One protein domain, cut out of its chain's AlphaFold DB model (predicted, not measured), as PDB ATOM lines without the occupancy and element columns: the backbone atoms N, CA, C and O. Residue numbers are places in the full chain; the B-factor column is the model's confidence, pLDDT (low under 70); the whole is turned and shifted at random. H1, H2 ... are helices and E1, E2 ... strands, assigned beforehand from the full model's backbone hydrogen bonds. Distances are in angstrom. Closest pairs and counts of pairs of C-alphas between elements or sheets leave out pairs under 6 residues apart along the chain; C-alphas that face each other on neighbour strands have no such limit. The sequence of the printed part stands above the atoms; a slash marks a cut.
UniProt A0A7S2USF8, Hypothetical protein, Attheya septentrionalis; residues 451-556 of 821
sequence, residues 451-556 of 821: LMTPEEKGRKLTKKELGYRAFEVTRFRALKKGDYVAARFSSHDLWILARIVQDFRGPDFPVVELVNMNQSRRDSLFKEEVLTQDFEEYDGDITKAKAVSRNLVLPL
ATOM      1  N   LEU A 451      -9.166 -44.754  11.852       78.19
ATOM      2  CA  LEU A 451      -8.174 -45.793  12.174       78.19
ATOM      3  C   LEU A 451      -7.773 -46.640  10.951       78.19
ATOM      4  O   LEU A 451      -6.979 -47.581  11.079       78.19
ATOM      5  N   MET A 452      -8.328 -46.345   9.772       80.88
ATOM      6  CA  MET A 452      -7.916 -46.937   8.501       80.88
ATOM      7  C   MET A 452      -6.842 -46.071   7.840       80.88
ATOM      8  O   MET A 452      -6.982 -44.851   7.769       80.88
ATOM      9  N   THR A 453      -5.780 -46.695   7.325       81.81
ATOM     10  CA  THR A 453      -4.807 -45.966   6.501       81.81
ATOM     11  C   THR A 453      -5.436 -45.669   5.128       81.81
ATOM     12  O   THR A 453      -6.333 -46.406   4.696       81.81
ATOM     13  N   PRO A 454      -4.997 -44.625   4.397       80.88
ATOM     14  CA  PRO A 454      -5.526 -44.337   3.059       80.88
ATOM     15  C   PRO A 454      -5.378 -45.515   2.083       80.88
ATOM     16  O   PRO A 454      -6.262 -45.759   1.268       80.88
ATOM     17  N   GLU A 455      -4.296 -46.282   2.220       81.19
ATOM     18  CA  GLU A 455      -3.957 -47.473   1.426       81.19
ATOM     19  C   GLU A 455      -4.932 -48.639   1.652       81.19
ATOM     20  O   GLU A 455      -5.138 -49.480   0.780       81.19
ATOM     21  N   GLU A 456      -5.556 -48.698   2.829       82.88
ATOM     22  CA  GLU A 456      -6.518 -49.735   3.198       82.88
ATOM     23  C   GLU A 456      -7.971 -49.323   2.963       82.88
ATOM     24  O   GLU A 456      -8.873 -50.116   3.240       82.88
ATOM     25  N   LYS A 457      -8.220 -48.118   2.436       81.12
ATOM     26  CA  LYS A 457      -9.552 -47.561   2.157       81.12
ATOM     27  C   LYS A 457     -10.229 -48.285   0.979       81.12
ATOM     28  O   LYS A 457     -10.385 -47.759  -0.115       81.12
ATOM     29  N   GLY A 458     -10.607 -49.535   1.236       85.25
ATOM     30  CA  GLY A 458     -11.100 -50.530   0.280       85.25
ATOM     31  C   GLY A 458     -10.934 -51.975   0.783       85.25
ATOM     32  O   GLY A 458     -11.712 -52.858   0.420       85.25
ATOM     33  N   ARG A 459      -9.981 -52.232   1.693       90.31
ATOM     34  CA  ARG A 459      -9.807 -53.527   2.365       90.31
ATOM     35  C   ARG A 459     -10.687 -53.605   3.614       90.31
ATOM     36  O   ARG A 459     -10.524 -52.842   4.560       90.31
ATOM     37  N   LYS A 460     -11.567 -54.607   3.670       88.31
ATOM     38  CA  LYS A 460     -12.360 -54.923   4.870       88.31
ATOM     39  C   LYS A 460     -11.446 -55.461   5.983       88.31
ATOM     40  O   LYS A 460     -11.137 -56.652   6.001       88.31
ATOM     41  N   LEU A 461     -11.006 -54.589   6.895       85.56
ATOM     42  CA  LEU A 461     -10.289 -54.976   8.118       85.56
ATOM     43  C   LEU A 461     -11.135 -55.952   8.945       85.56
ATOM     44  O   LEU A 461     -12.337 -55.754   9.138       85.56
ATOM     45  N   THR A 462     -10.516 -56.998   9.491       88.56
ATOM     46  CA  THR A 462     -11.222 -57.892  10.412       88.56
ATOM     47  C   THR A 462     -11.487 -57.180  11.739       88.56
ATOM     48  O   THR A 462     -10.659 -56.415  12.237       88.56
ATOM     49  N   LYS A 463     -12.588 -57.526  12.424       84.19
ATOM     50  CA  LYS A 463     -12.852 -57.030  13.794       84.19
ATOM     51  C   LYS A 463     -11.763 -57.450  14.817       84.19
ATOM     52  O   LYS A 463     -11.827 -57.021  15.961       84.19
ATOM     53  N   LYS A 464     -10.782 -58.301  14.463       84.88
ATOM     54  CA  LYS A 464      -9.592 -58.561  15.305       84.88
ATOM     55  C   LYS A 464      -8.522 -57.488  15.073       84.88
ATOM     56  O   LYS A 464      -8.081 -56.876  16.037       84.88
ATOM     57  N   GLU A 465      -8.157 -57.207  13.822       86.75
ATOM     58  CA  GLU A 465      -7.209 -56.132  13.466       86.75
ATOM     59  C   GLU A 465      -7.703 -54.757  13.940       86.75
ATOM     60  O   GLU A 465      -6.950 -54.007  14.555       86.75
ATOM     61  N   LEU A 466      -8.993 -54.474  13.748       85.88
ATOM     62  CA  LEU A 466      -9.641 -53.227  14.163       85.88
ATOM     63  C   LEU A 466      -9.582 -53.008  15.689       85.88
ATOM     64  O   LEU A 466      -9.318 -51.901  16.151       85.88
ATOM     65  N   GLY A 467      -9.741 -54.083  16.473       85.94
ATOM     66  CA  GLY A 467      -9.579 -54.056  17.931       85.94
ATOM     67  C   GLY A 467      -8.131 -53.813  18.370       85.94
ATOM     68  O   GLY A 467      -7.902 -53.041  19.299       85.94
ATOM     69  N   TYR A 468      -7.151 -54.397  17.668       87.81
ATOM     70  CA  TYR A 468      -5.730 -54.115  17.909       87.81
ATOM     71  C   TYR A 468      -5.349 -52.665  17.580       87.81
ATOM     72  O   TYR A 468      -4.515 -52.103  18.280       87.81
ATOM     73  N   ARG A 469      -5.974 -52.026  16.581       86.38
ATOM     74  CA  ARG A 469      -5.735 -50.601  16.279       86.38
ATOM     75  C   ARG A 469      -6.350 -49.658  17.292       86.38
ATOM     76  O   ARG A 469      -5.653 -48.777  17.784       86.38
ATOM     77  N   ALA A 470      -7.613 -49.881  17.652       87.06
ATOM     78  CA  ALA A 470      -8.241 -49.154  18.752       87.06
ATOM     79  C   ALA A 470      -7.402 -49.284  20.038       87.06
ATOM     80  O   ALA A 470      -7.251 -48.309  20.770       87.06
ATOM     81  N   PHE A 471      -6.789 -50.454  20.268       89.62
ATOM     82  CA  PHE A 471      -5.838 -50.650  21.356       89.62
ATOM     83  C   PHE A 471      -4.507 -49.906  21.185       89.62
ATOM     84  O   PHE A 471      -4.106 -49.236  22.127       89.62
ATOM     85  N   GLU A 472      -3.824 -49.980  20.035       86.94
ATOM     86  CA  GLU A 472      -2.569 -49.237  19.814       86.94
ATOM     87  C   GLU A 472      -2.757 -47.729  20.011       86.94
ATOM     88  O   GLU A 472      -1.895 -47.082  20.600       86.94
ATOM     89  N   VAL A 473      -3.910 -47.184  19.620       85.50
ATOM     90  CA  VAL A 473      -4.286 -45.795  19.909       85.50
ATOM     91  C   VAL A 473      -4.482 -45.569  21.408       85.50
ATOM     92  O   VAL A 473      -3.825 -44.704  21.988       85.50
ATOM     93  N   THR A 474      -5.323 -46.368  22.078       87.44
ATOM     94  CA  THR A 474      -5.538 -46.198  23.527       87.44
ATOM     95  C   THR A 474      -4.293 -46.502  24.363       87.44
ATOM     96  O   THR A 474      -4.188 -45.978  25.465       87.44
ATOM     97  N   ARG A 475      -3.317 -47.275  23.860       89.62
ATOM     98  CA  ARG A 475      -2.044 -47.572  24.541       89.62
ATOM     99  C   ARG A 475      -1.239 -46.306  24.822       89.62
ATOM    100  O   ARG A 475      -0.562 -46.241  25.847       89.62
ATOM    101  N   PHE A 476      -1.316 -45.313  23.939       87.38
ATOM    102  CA  PHE A 476      -0.469 -44.117  23.958       87.38
ATOM    103  C   PHE A 476      -1.182 -42.839  24.422       87.38
ATOM    104  O   PHE A 476      -0.606 -41.756  24.332       87.38
ATOM    105  N   ARG A 477      -2.399 -42.960  24.974       91.88
ATOM    106  CA  ARG A 477      -3.134 -41.830  25.562       91.88
ATOM    107  C   ARG A 477      -2.363 -41.122  26.688       91.88
ATOM    108  O   ARG A 477      -1.454 -41.700  27.300       91.88
ATOM    109  N   ALA A 478      -2.825 -39.913  27.003       94.69
ATOM    110  CA  ALA A 478      -2.548 -39.222  28.258       94.69
ATOM    111  C   ALA A 478      -2.941 -40.084  29.472       94.69
ATOM    112  O   ALA A 478      -3.965 -40.771  29.436       94.69
ATOM    113  N   LEU A 479      -2.147 -40.025  30.540       97.12
ATOM    114  CA  LEU A 479      -2.358 -40.754  31.791       97.12
ATOM    115  C   LEU A 479      -2.327 -39.757  32.955       97.12
ATOM    116  O   LEU A 479      -1.433 -38.913  33.017       97.12
ATOM    117  N   LYS A 480      -3.292 -39.841  33.867       97.88
ATOM    118  CA  LYS A 480      -3.436 -38.927  35.011       97.88
ATOM    119  C   LYS A 480      -2.823 -39.515  36.274       97.88
ATOM    120  O   LYS A 480      -2.781 -40.733  36.425       97.88
ATOM    121  N   LYS A 481      -2.418 -38.671  37.225       98.06
ATOM    122  CA  LYS A 481      -2.010 -39.110  38.565       98.06
ATOM    123  C   LYS A 481      -3.100 -39.987  39.196       98.06
ATOM    124  O   LYS A 481      -4.261 -39.594  39.267       98.06
ATOM    125  N   GLY A 482      -2.706 -41.167  39.665       97.94
ATOM    126  CA  GLY A 482      -3.593 -42.191  40.215       97.94
ATOM    127  C   GLY A 482      -4.178 -43.179  39.197       97.94
ATOM    128  O   GLY A 482      -4.740 -44.183  39.636       97.94
ATOM    129  N   ASP A 483      -4.026 -42.966  37.880       98.06
ATOM    130  CA  ASP A 483      -4.428 -43.958  36.870       98.06
ATOM    131  C   ASP A 483      -3.668 -45.277  37.084       98.06
ATOM    132  O   ASP A 483      -2.454 -45.284  37.314       98.06
ATOM    133  N   TYR A 484      -4.379 -46.399  36.951       98.06
ATOM    134  CA  TYR A 484      -3.778 -47.731  36.940       98.06
ATOM    135  C   TYR A 484      -3.135 -48.040  35.586       98.06
ATOM    136  O   TYR A 484      -3.715 -47.810  34.518       98.06
ATOM    137  N   VAL A 485      -1.952 -48.643  35.637       98.06
ATOM    138  CA  VAL A 485      -1.213 -49.143  34.476       98.06
ATOM    139  C   VAL A 485      -0.583 -50.495  34.793       98.06
ATOM    140  O   VAL A 485      -0.323 -50.811  35.949       98.06
ATOM    141  N   ALA A 486      -0.286 -51.278  33.762       97.88
ATOM    142  CA  ALA A 486       0.713 -52.330  33.862       97.88
ATOM    143  C   ALA A 486       2.067 -51.732  33.454       97.88
ATOM    144  O   ALA A 486       2.227 -51.283  32.315       97.88
ATOM    145  N   ALA A 487       3.026 -51.693  34.376       97.12
ATOM    146  CA  ALA A 487       4.374 -51.181  34.144       97.12
ATOM    147  C   ALA A 487       5.402 -52.319  34.171       97.12
ATOM    148  O   ALA A 487       5.214 -53.330  34.848       97.12
ATOM    149  N   ARG A 488       6.509 -52.149  33.443       96.00
ATOM    150  CA  ARG A 488       7.653 -53.066  33.481       96.00
ATOM    151  C   ARG A 488       8.919 -52.311  33.874       96.00
ATOM    152  O   ARG A 488       9.631 -51.783  33.025       96.00
ATOM    153  N   PHE A 489       9.181 -52.271  35.179       90.50
ATOM    154  CA  PHE A 489      10.244 -51.470  35.804       90.50
ATOM    155  C   PHE A 489      11.685 -51.912  35.481       90.50
ATOM    156  O   PHE A 489      12.628 -51.212  35.839       90.50
ATOM    157  N   SER A 490      11.896 -53.083  34.869       81.25
ATOM    158  CA  SER A 490      13.233 -53.674  34.721       81.25
ATOM    159  C   SER A 490      13.393 -54.513  33.444       81.25
ATOM    160  O   SER A 490      12.499 -54.595  32.601       81.25
ATOM    161  N   SER A 491      14.559 -55.148  33.298       62.47
ATOM    162  CA  SER A 491      14.851 -56.139  32.254       62.47
ATOM    163  C   SER A 491      14.204 -57.510  32.492       62.47
ATOM    164  O   SER A 491      14.335 -58.387  31.640       62.47
ATOM    165  N   HIS A 492      13.517 -57.715  33.620       66.44
ATOM    166  CA  HIS A 492      12.700 -58.905  33.842       66.44
ATOM    167  C   HIS A 492      11.386 -58.762  33.058       66.44
ATOM    168  O   HIS A 492      10.736 -57.721  33.119       66.44
ATOM    169  N   ASP A 493      10.968 -59.805  32.333       83.56
ATOM    170  CA  ASP A 493       9.779 -59.777  31.461       83.56
ATOM    171  C   ASP A 493       8.424 -59.805  32.220       83.56
ATOM    172  O   ASP A 493       7.401 -60.191  31.655       83.56
ATOM    173  N   LEU A 494       8.403 -59.389  33.491       94.00
ATOM    174  CA  LEU A 494       7.224 -59.350  34.358       94.00
ATOM    175  C   LEU A 494       6.547 -57.975  34.292       94.00
ATOM    176  O   LEU A 494       7.197 -56.950  34.495       94.00
ATOM    177  N   TRP A 495       5.241 -57.954  34.039       97.19
ATOM    178  CA  TRP A 495       4.420 -56.748  34.146       97.19
ATOM    179  C   TRP A 495       3.810 -56.672  35.546       97.19
ATOM    180  O   TRP A 495       3.292 -57.671  36.035       97.19
ATOM    181  N   ILE A 496       3.841 -55.499  36.176       97.19
ATOM    182  CA  ILE A 496       3.323 -55.277  37.536       97.19
ATOM    183  C   ILE A 496       2.256 -54.181  37.500       97.19
ATOM    184  O   ILE A 496       2.352 -53.236  36.708       97.19
ATOM    185  N   LEU A 497       1.222 -54.312  38.330       98.06
ATOM    186  CA  LEU A 497       0.204 -53.294  38.539       98.06
ATOM    187  C   LEU A 497       0.845 -52.095  39.239       98.06
ATOM    188  O   LEU A 497       1.292 -52.179  40.376       98.06
ATOM    189  N   ALA A 498       0.854 -50.964  38.552       98.06
ATOM    190  CA  ALA A 498       1.437 -49.724  39.027       98.06
ATOM    191  C   ALA A 498       0.427 -48.580  38.904       98.06
ATOM    192  O   ALA A 498      -0.596 -48.675  38.214       98.06
ATOM    193  N   ARG A 499       0.738 -47.466  39.559       98.31
ATOM    194  CA  ARG A 499      -0.003 -46.210  39.446       98.31
ATOM    195  C   ARG A 499       0.886 -45.085  38.949       98.31
ATOM    196  O   ARG A 499       2.084 -45.033  39.226       98.31
ATOM    197  N   ILE A 500       0.270 -44.161  38.224       98.38
ATOM    198  CA  ILE A 500       0.917 -42.945  37.734       98.38
ATOM    199  C   ILE A 500       1.068 -41.930  38.872       98.38
ATOM    200  O   ILE A 500       0.093 -41.605  39.547       98.38
ATOM    201  N   VAL A 501       2.275 -41.395  39.066       98.38
ATOM    202  CA  VAL A 501       2.579 -40.428  40.141       98.38
ATOM    203  C   VAL A 501       2.489 -38.972  39.663       98.38
ATOM    204  O   VAL A 501       2.206 -38.073  40.463       98.38
ATOM    205  N   GLN A 502       2.677 -38.734  38.362       98.06
ATOM    206  CA  GLN A 502       2.637 -37.419  37.716       98.06
ATOM    207  C   GLN A 502       1.867 -37.493  36.391       98.06
ATOM    208  O   GLN A 502       2.067 -38.433  35.625       98.06
ATOM    209  N   ASP A 503       1.026 -36.493  36.107       98.00
ATOM    210  CA  ASP A 503       0.259 -36.395  34.856       98.00
ATOM    211  C   ASP A 503       1.163 -36.463  33.612       98.00
ATOM    212  O   ASP A 503       1.881 -35.517  33.281       98.00
ATOM    213  N   PHE A 504       1.070 -37.570  32.876       96.62
ATOM    214  CA  PHE A 504       1.703 -37.754  31.578       96.62
ATOM    215  C   PHE A 504       0.737 -37.277  30.491       96.62
ATOM    216  O   PHE A 504      -0.249 -37.949  30.183       96.62
ATOM    217  N   ARG A 505       1.008 -36.115  29.884       94.38
ATOM    218  CA  ARG A 505       0.097 -35.491  28.903       94.38
ATOM    219  C   ARG A 505      -0.124 -36.307  27.626       94.38
ATOM    220  O   ARG A 505      -1.114 -36.076  26.941       94.38
ATOM    221  N   GLY A 506       0.753 -37.263  27.321       90.44
ATOM    222  CA  GLY A 506       0.795 -37.891  26.003       90.44
ATOM    223  C   GLY A 506       1.420 -36.968  24.953       90.44
ATOM    224  O   GLY A 506       1.504 -35.755  25.159       90.44
ATOM    225  N   PRO A 507       1.892 -37.525  23.828       86.19
ATOM    226  CA  PRO A 507       2.442 -36.718  22.755       86.19
ATOM    227  C   PRO A 507       1.290 -36.139  21.918       86.19
ATOM    228  O   PRO A 507       0.383 -36.870  21.513       86.19
ATOM    229  N   ASP A 508       1.325 -34.832  21.662       86.94
ATOM    230  CA  ASP A 508       0.216 -34.061  21.077       86.94
ATOM    231  C   ASP A 508       0.116 -34.230  19.544       86.94
ATOM    232  O   ASP A 508       0.290 -33.294  18.766       86.94
ATOM    233  N   PHE A 509      -0.097 -35.473  19.100       86.50
ATOM    234  CA  PHE A 509      -0.282 -35.833  17.692       86.50
ATOM    235  C   PHE A 509      -1.710 -36.322  17.432       86.50
ATOM    236  O   PHE A 509      -2.257 -37.090  18.231       86.50
ATOM    237  N   PRO A 510      -2.297 -35.996  16.264       86.06
ATOM    238  CA  PRO A 510      -3.519 -36.636  15.812       86.06
ATOM    239  C   PRO A 510      -3.363 -38.161  15.789       86.06
ATOM    240  O   PRO A 510      -2.398 -38.696  15.239       86.06
ATOM    241  N   VAL A 511      -4.369 -38.863  16.316       81.38
ATOM    242  CA  VAL A 511      -4.465 -40.336  16.335       81.38
ATOM    243  C   VAL A 511      -4.110 -40.963  14.979       81.38
ATOM    244  O   VAL A 511      -3.401 -41.965  14.920       81.38
ATOM    245  N   VAL A 512      -4.563 -40.336  13.891       83.00
ATOM    246  CA  VAL A 512      -4.331 -40.773  12.507       83.00
ATOM    247  C   VAL A 512      -2.846 -40.735  12.135       83.00
ATOM    248  O   VAL A 512      -2.353 -41.664  11.501       83.00
ATOM    249  N   GLU A 513      -2.100 -39.705  12.553       88.50
ATOM    250  CA  GLU A 513      -0.656 -39.659  12.304       88.50
ATOM    251  C   GLU A 513       0.049 -40.760  13.106       88.50
ATOM    252  O   GLU A 513       0.864 -41.491  12.549       88.50
ATOM    253  N   LEU A 514      -0.320 -40.958  14.375       85.06
ATOM    254  CA  LEU A 514       0.299 -41.972  15.235       85.06
ATOM    255  C   LEU A 514       0.073 -43.421  14.750       85.06
ATOM    256  O   LEU A 514       0.937 -44.277  14.953       85.06
ATOM    257  N   VAL A 515      -1.054 -43.706  14.090       82.12
ATOM    258  CA  VAL A 515      -1.300 -45.002  13.425       82.12
ATOM    259  C   VAL A 515      -0.450 -45.152  12.157       82.12
ATOM    260  O   VAL A 515       0.070 -46.237  11.908       82.12
ATOM    261  N   ASN A 516      -0.255 -44.071  11.395       85.06
ATOM    262  CA  ASN A 516       0.514 -44.070  10.144       85.06
ATOM    263  C   ASN A 516       2.042 -43.937  10.339       85.06
ATOM    264  O   ASN A 516       2.805 -44.108   9.389       85.06
ATOM    265  N   MET A 517       2.531 -43.616  11.542       86.12
ATOM    266  CA  MET A 517       3.969 -43.484  11.805       86.12
ATOM    267  C   MET A 517       4.700 -44.835  11.815       86.12
ATOM    268  O   MET A 517       4.384 -45.730  12.597       86.12
ATOM    269  N   ASN A 518       5.793 -44.918  11.047       87.88
ATOM    270  CA  ASN A 518       6.770 -46.010  11.127       87.88
ATOM    271  C   ASN A 518       7.220 -46.273  12.572       87.88
ATOM    272  O   ASN A 518       7.501 -45.334  13.322       87.88
ATOM    273  N   GLN A 519       7.378 -47.551  12.934       80.44
ATOM    274  CA  GLN A 519       7.631 -47.981  14.315       80.44
ATOM    275  C   GLN A 519       8.804 -47.236  14.976       80.44
ATOM    276  O   GLN A 519       8.637 -46.717  16.071       80.44
ATOM    277  N   SER A 520       9.930 -47.038  14.281       84.56
ATOM    278  CA  SER A 520      11.093 -46.308  14.817       84.56
ATOM    279  C   SER A 520      10.850 -44.811  15.087       84.56
ATOM    280  O   SER A 520      11.563 -44.217  15.900       84.56
ATOM    281  N   ARG A 521       9.854 -44.187  14.432       87.62
ATOM    282  CA  ARG A 521       9.381 -42.826  14.750       87.62
ATOM    283  C   ARG A 521       8.496 -42.864  15.998       87.62
ATOM    284  O   ARG A 521       8.731 -42.065  16.898       87.62
ATOM    285  N   ARG A 522       7.591 -43.848  16.117       84.00
ATOM    286  CA  ARG A 522       6.783 -44.086  17.336       84.00
ATOM    287  C   ARG A 522       7.683 -44.333  18.553       84.00
ATOM    288  O   ARG A 522       7.625 -43.578  19.515       84.00
ATOM    289  N   ASP A 523       8.613 -45.282  18.461       82.62
ATOM    290  CA  ASP A 523       9.623 -45.580  19.491       82.62
ATOM    291  C   ASP A 523      10.532 -44.383  19.814       82.62
ATOM    292  O   ASP A 523      11.152 -44.349  20.873       82.62
ATOM    293  N   SER A 524      10.649 -43.402  18.910       86.88
ATOM    294  CA  SER A 524      11.407 -42.173  19.159       86.88
ATOM    295  C   SER A 524      10.605 -41.082  19.860       86.88
ATOM    296  O   SER A 524      11.221 -40.294  20.571       86.88
ATOM    297  N   LEU A 525       9.280 -41.053  19.697       84.81
ATOM    298  CA  LEU A 525       8.385 -40.214  20.496       84.81
ATOM    299  C   LEU A 525       8.232 -40.786  21.913       84.81
ATOM    300  O   LEU A 525       8.331 -40.057  22.891       84.81
ATOM    301  N   PHE A 526       8.103 -42.109  22.045       83.69
ATOM    302  CA  PHE A 526       7.943 -42.799  23.335       83.69
ATOM    303  C   PHE A 526       9.262 -43.068  24.083       83.69
ATOM    304  O   PHE A 526       9.371 -44.059  24.802       83.69
ATOM    305  N   LYS A 527      10.247 -42.170  23.922       85.88
ATOM    306  CA  LYS A 527      11.480 -42.106  24.735       85.88
ATOM    307  C   LYS A 527      11.293 -41.359  26.055       85.88
ATOM    308  O   LYS A 527      12.200 -41.372  26.878       85.88
ATOM    309  N   GLU A 528      10.167 -40.674  26.220       90.44
ATOM    310  CA  GLU A 528       9.780 -40.050  27.481       90.44
ATOM    311  C   GLU A 528       9.504 -41.129  28.541       90.44
ATOM    312  O   GLU A 528       8.932 -42.185  28.247       90.44
ATOM    313  N   GLU A 529       9.941 -40.872  29.770       95.31
ATOM    314  CA  GLU A 529       9.781 -41.774  30.907       95.31
ATOM    315  C   GLU A 529       8.610 -41.294  31.769       95.31
ATOM    316  O   GLU A 529       8.486 -40.111  32.076       95.31
ATOM    317  N   VAL A 530       7.728 -42.217  32.148       96.62
ATOM    318  CA  VAL A 530       6.582 -41.941  33.016       96.62
ATOM    319  C   VAL A 530       6.986 -42.208  34.457       96.62
ATOM    320  O   VAL A 530       7.545 -43.264  34.753       96.62
ATOM    321  N   LEU A 531       6.666 -41.289  35.366       97.69
ATOM    322  CA  LEU A 531       6.835 -41.523  36.798       97.69
ATOM    323  C   LEU A 531       5.727 -42.448  37.309       97.69
ATOM    324  O   LEU A 531       4.548 -42.082  37.351       97.69
ATOM    325  N   THR A 532       6.125 -43.664  37.679       97.94
ATOM    326  CA  THR A 532       5.237 -44.750  38.107       97.94
ATOM    327  C   THR A 532       5.689 -45.327  39.441       97.94
ATOM    328  O   THR A 532       6.876 -45.348  39.745       97.94
ATOM    329  N   GLN A 533       4.754 -45.799  40.249       97.56
ATOM    330  CA  GLN A 533       5.023 -46.396  41.558       97.56
ATOM    331  C   GLN A 533       4.235 -47.698  41.661       97.56
ATOM    332  O   GLN A 533       3.159 -47.811  41.065       97.56
ATOM    333  N   ASP A 534       4.792 -48.689  42.354       97.06
ATOM    334  CA  ASP A 534       4.132 -49.983  42.524       97.06
ATOM    335  C   ASP A 534       2.800 -49.809  43.270       97.06
ATOM    336  O   ASP A 534       2.657 -48.884  44.074       97.06
ATOM    337  N   PHE A 535       1.804 -50.651  42.995       96.75
ATOM    338  CA  PHE A 535       0.491 -50.525  43.632       96.75
ATOM    339  C   PHE A 535       0.568 -50.714  45.153       96.75
ATOM    340  O   PHE A 535      -0.108 -49.993  45.885       96.75
ATOM    341  N   GLU A 536       1.418 -51.631  45.619       96.12
ATOM    342  CA  GLU A 536       1.628 -51.914  47.047       96.12
ATOM    343  C   GLU A 536       2.423 -50.804  47.756       96.12
ATOM    344  O   GLU A 536       2.227 -50.556  48.944       96.12
ATOM    345  N   GLU A 537       3.272 -50.081  47.020       95.69
ATOM    346  CA  GLU A 537       4.092 -48.974  47.531       95.69
ATOM    347  C   GLU A 537       3.417 -47.592  47.392       95.69
ATOM    348  O   GLU A 537       4.027 -46.588  47.763       95.69
ATOM    349  N   TYR A 538       2.211 -47.494  46.809       96.56
ATOM    350  CA  TYR A 538       1.646 -46.216  46.351       96.56
ATOM    351  C   TYR A 538       1.187 -45.283  47.484       96.56
ATOM    352  O   TYR A 538       0.059 -45.367  47.972       96.56
ATOM    353  N   ASP A 539       2.020 -44.291  47.792       96.69
ATOM    354  CA  ASP A 539       1.637 -43.055  48.490       96.69
ATOM    355  C   ASP A 539       1.430 -41.864  47.532       96.69
ATOM    356  O   ASP A 539       0.803 -40.867  47.895       96.69
ATOM    357  N   GLY A 540       1.899 -41.971  46.284       96.56
ATOM    358  CA  GLY A 540       1.858 -40.891  45.307       96.56
ATOM    359  C   GLY A 540       2.929 -39.818  45.527       96.56
ATOM    360  O   GLY A 540       2.790 -38.727  44.959       96.56
ATOM    361  N   ASP A 541       3.975 -40.092  46.307       97.56
ATOM    362  CA  ASP A 541       5.164 -39.245  46.393       97.56
ATOM    363  C   ASP A 541       6.057 -39.413  45.151       97.56
ATOM    364  O   ASP A 541       6.326 -40.512  44.666       97.56
ATOM    365  N   ILE A 542       6.553 -38.287  44.643       97.75
ATOM    366  CA  ILE A 542       7.472 -38.219  43.507       97.75
ATOM    367  C   ILE A 542       8.842 -38.806  43.884       97.75
ATOM    368  O   ILE A 542       9.496 -39.376  43.013       97.75
ATOM    369  N   THR A 543       9.272 -38.742  45.154       97.38
ATOM    370  CA  THR A 543      10.605 -39.252  45.556       97.38
ATOM    371  C   THR A 543      10.755 -40.770  45.405       97.38
ATOM    372  O   THR A 543      11.851 -41.254  45.133       97.38
ATOM    373  N   LYS A 544       9.649 -41.518  45.524       96.25
ATOM    374  CA  LYS A 544       9.593 -42.983  45.383       96.25
ATOM    375  C   LYS A 544       9.225 -43.439  43.968       96.25
ATOM    376  O   LYS A 544       9.207 -44.638  43.689       96.25
ATOM    377  N   ALA A 545       8.913 -42.504  43.070       97.38
ATOM    378  CA  ALA A 545       8.472 -42.825  41.723       97.38
ATOM    379  C   ALA A 545       9.629 -43.358  40.863       97.38
ATOM    380  O   ALA A 545      10.641 -42.696  40.635       97.38
ATOM    381  N   LYS A 546       9.440 -44.558  40.321       97.12
ATOM    382  CA  LYS A 546      10.339 -45.218  39.379       97.12
ATOM    383  C   LYS A 546      10.008 -44.705  37.967       97.12
ATOM    384  O   LYS A 546       8.875 -44.835  37.491       97.12
ATOM    385  N   ALA A 547      10.989 -44.096  37.304       97.06
ATOM    386  CA  ALA A 547      10.863 -43.621  35.928       97.06
ATOM    387  C   ALA A 547      10.868 -44.812  34.952       97.06
ATOM    388  O   ALA A 547      11.822 -45.588  34.918       97.06
ATOM    389  N   VAL A 548       9.796 -44.976  34.170       95.69
ATOM    390  CA  VAL A 548       9.621 -46.104  33.240       95.69
ATOM    391  C   VAL A 548       9.322 -45.588  31.835       95.69
ATOM    392  O   VAL A 548       8.317 -44.918  31.602       95.69
ATOM    393  N   SER A 549      10.191 -45.926  30.879       93.81
ATOM    394  CA  SER A 549      10.044 -45.604  29.449       93.81
ATOM    395  C   SER A 549       8.633 -45.917  28.933       93.81
ATOM    396  O   SER A 549       8.133 -47.025  29.131       93.81
ATOM    397  N   ARG A 550       7.978 -44.967  28.247       93.00
ATOM    398  CA  ARG A 550       6.530 -45.014  27.942       93.00
ATOM    399  C   ARG A 550       6.064 -46.246  27.154       93.00
ATOM    400  O   ARG A 550       4.885 -46.604  27.219       93.00
ATOM    401  N   ASN A 551       6.959 -46.905  26.416       91.44
ATOM    402  CA  ASN A 551       6.689 -48.173  25.730       91.44
ATOM    403  C   ASN A 551       6.542 -49.380  26.689       91.44
ATOM    404  O   ASN A 551       5.807 -50.313  26.359       91.44
ATOM    405  N   LEU A 552       7.174 -49.334  27.865       94.31
ATOM    406  CA  LEU A 552       7.077 -50.293  28.977       94.31
ATOM    407  C   LEU A 552       5.954 -49.943  29.976       94.31
ATOM    408  O   LEU A 552       5.945 -50.430  31.105       94.31
ATOM    409  N   VAL A 553       4.992 -49.117  29.550       95.81
ATOM    410  CA  VAL A 553       3.768 -48.790  30.290       95.81
ATOM    411  C   VAL A 553       2.558 -49.079  29.398       95.81
ATOM    412  O   VAL A 553       2.422 -48.514  28.307       95.81
ATOM    413  N   LEU A 554       1.666 -49.955  29.859       96.44
ATOM    414  CA  LEU A 554       0.375 -50.231  29.232       96.44
ATOM    415  C   LEU A 554      -0.739 -49.641  30.102       96.44
ATOM    416  O   LEU A 554      -0.844 -50.020  31.269       96.44
ATOM    417  N   PRO A 555      -1.593 -48.746  29.577       97.00
ATOM    418  CA  PRO A 555      -2.762 -48.315  30.320       97.00
ATOM    419  C   PRO A 555      -3.693 -49.491  30.612       97.00
ATOM    420  O   PRO A 555      -3.833 -50.419  29.805       97.00
ATOM    421  N   LEU A 556      -4.352 -49.404  31.762       97.50
ATOM    422  CA  LEU A 556      -5.530 -50.189  32.099       97.50
ATOM    423  C   LEU A 556      -6.783 -49.294  32.004       97.50
ATOM    424  O   LEU A 556      -6.662 -48.062  31.933       97.50
TER     425      LEU A 556
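This is residues 451 to 556 of the 821 residues of the protein "Hypothetical protein" of Attheya septentrionalis (UniProt A0A7S2USF8). A five-stranded sheet, curled like part of a barrel, makes one end of a rod; the helices H1, H2 and H3 make the other, where residues 451 to 462 form a loop. The 106 printed residues hold, in chain order, H1 E1 E2 H2 H3 E3 E4 E5; the sheet, order E4 E3 E2 E1 E5, is antiparallel. The class is mixed, helices and strands, with under half of the residues in named elements. The whole is only just compact, close to loose, with a radius of gyration of the C-alphas of 15.5 A and spans of 51 by 24 by 24 A.

In the strongly twisted sheet, E1 (484 to 487) and E2 (495 to 500) form a hairpin, with N 485 and O 498 2.9 A apart. E3 (529 to 534) and E4 (546 to 549) form another, with N 546 and O 532 at 2.7 A. The pairing of E3 is staggered: residues 529 to 532 pair with E4, 532 to 534 with E2, where N 499 and O 533 are 2.9 A apart. Edge strand E5 (553 to 555) is antiparallel to E1, with N 486 and O 554 at 2.8 A. H1 (463 to 475) only grazes the sheet with residues 471 to 475; the closest C-alphas of H1 and E5 are those of Arg 475 and Pro 555, 5.9 A apart. With residues 469 to 473 alone, H1 touches H2 (511 to 516) at a steep tilt of 66 degrees, opposite ways; the closest C-alphas, of Val 473 and Val 511, are 6.5 A apart. H3 (519 to 525) is close to H2 but not clearly touching, with the closest C-alphas, of Leu 514 and Arg 522, 7.1 A apart. H1 and H3 are apart. In H2 and H3 every O i to N i+4 pair is within hydrogen-bond range, in H1 8 of 9.

E3 is 15.3 A long, E2 14.7 A, E4 9.9 A, E1 9.3 A and E5 6.5 A, ending at C-alpha 555 (-2.762, -48.315, 30.320). H1 begins at C-alpha 463 (-12.852, -57.030, 13.794) and is 17.9 A long; H3 is 10.0 A and H2 8.8 A.

The farthest C-alphas, of Gly 458 and Thr 543, are 51.5 A apart. The printed part has no cut; the E3 to E4 link is long. Confidence is low at residues 491 to 492.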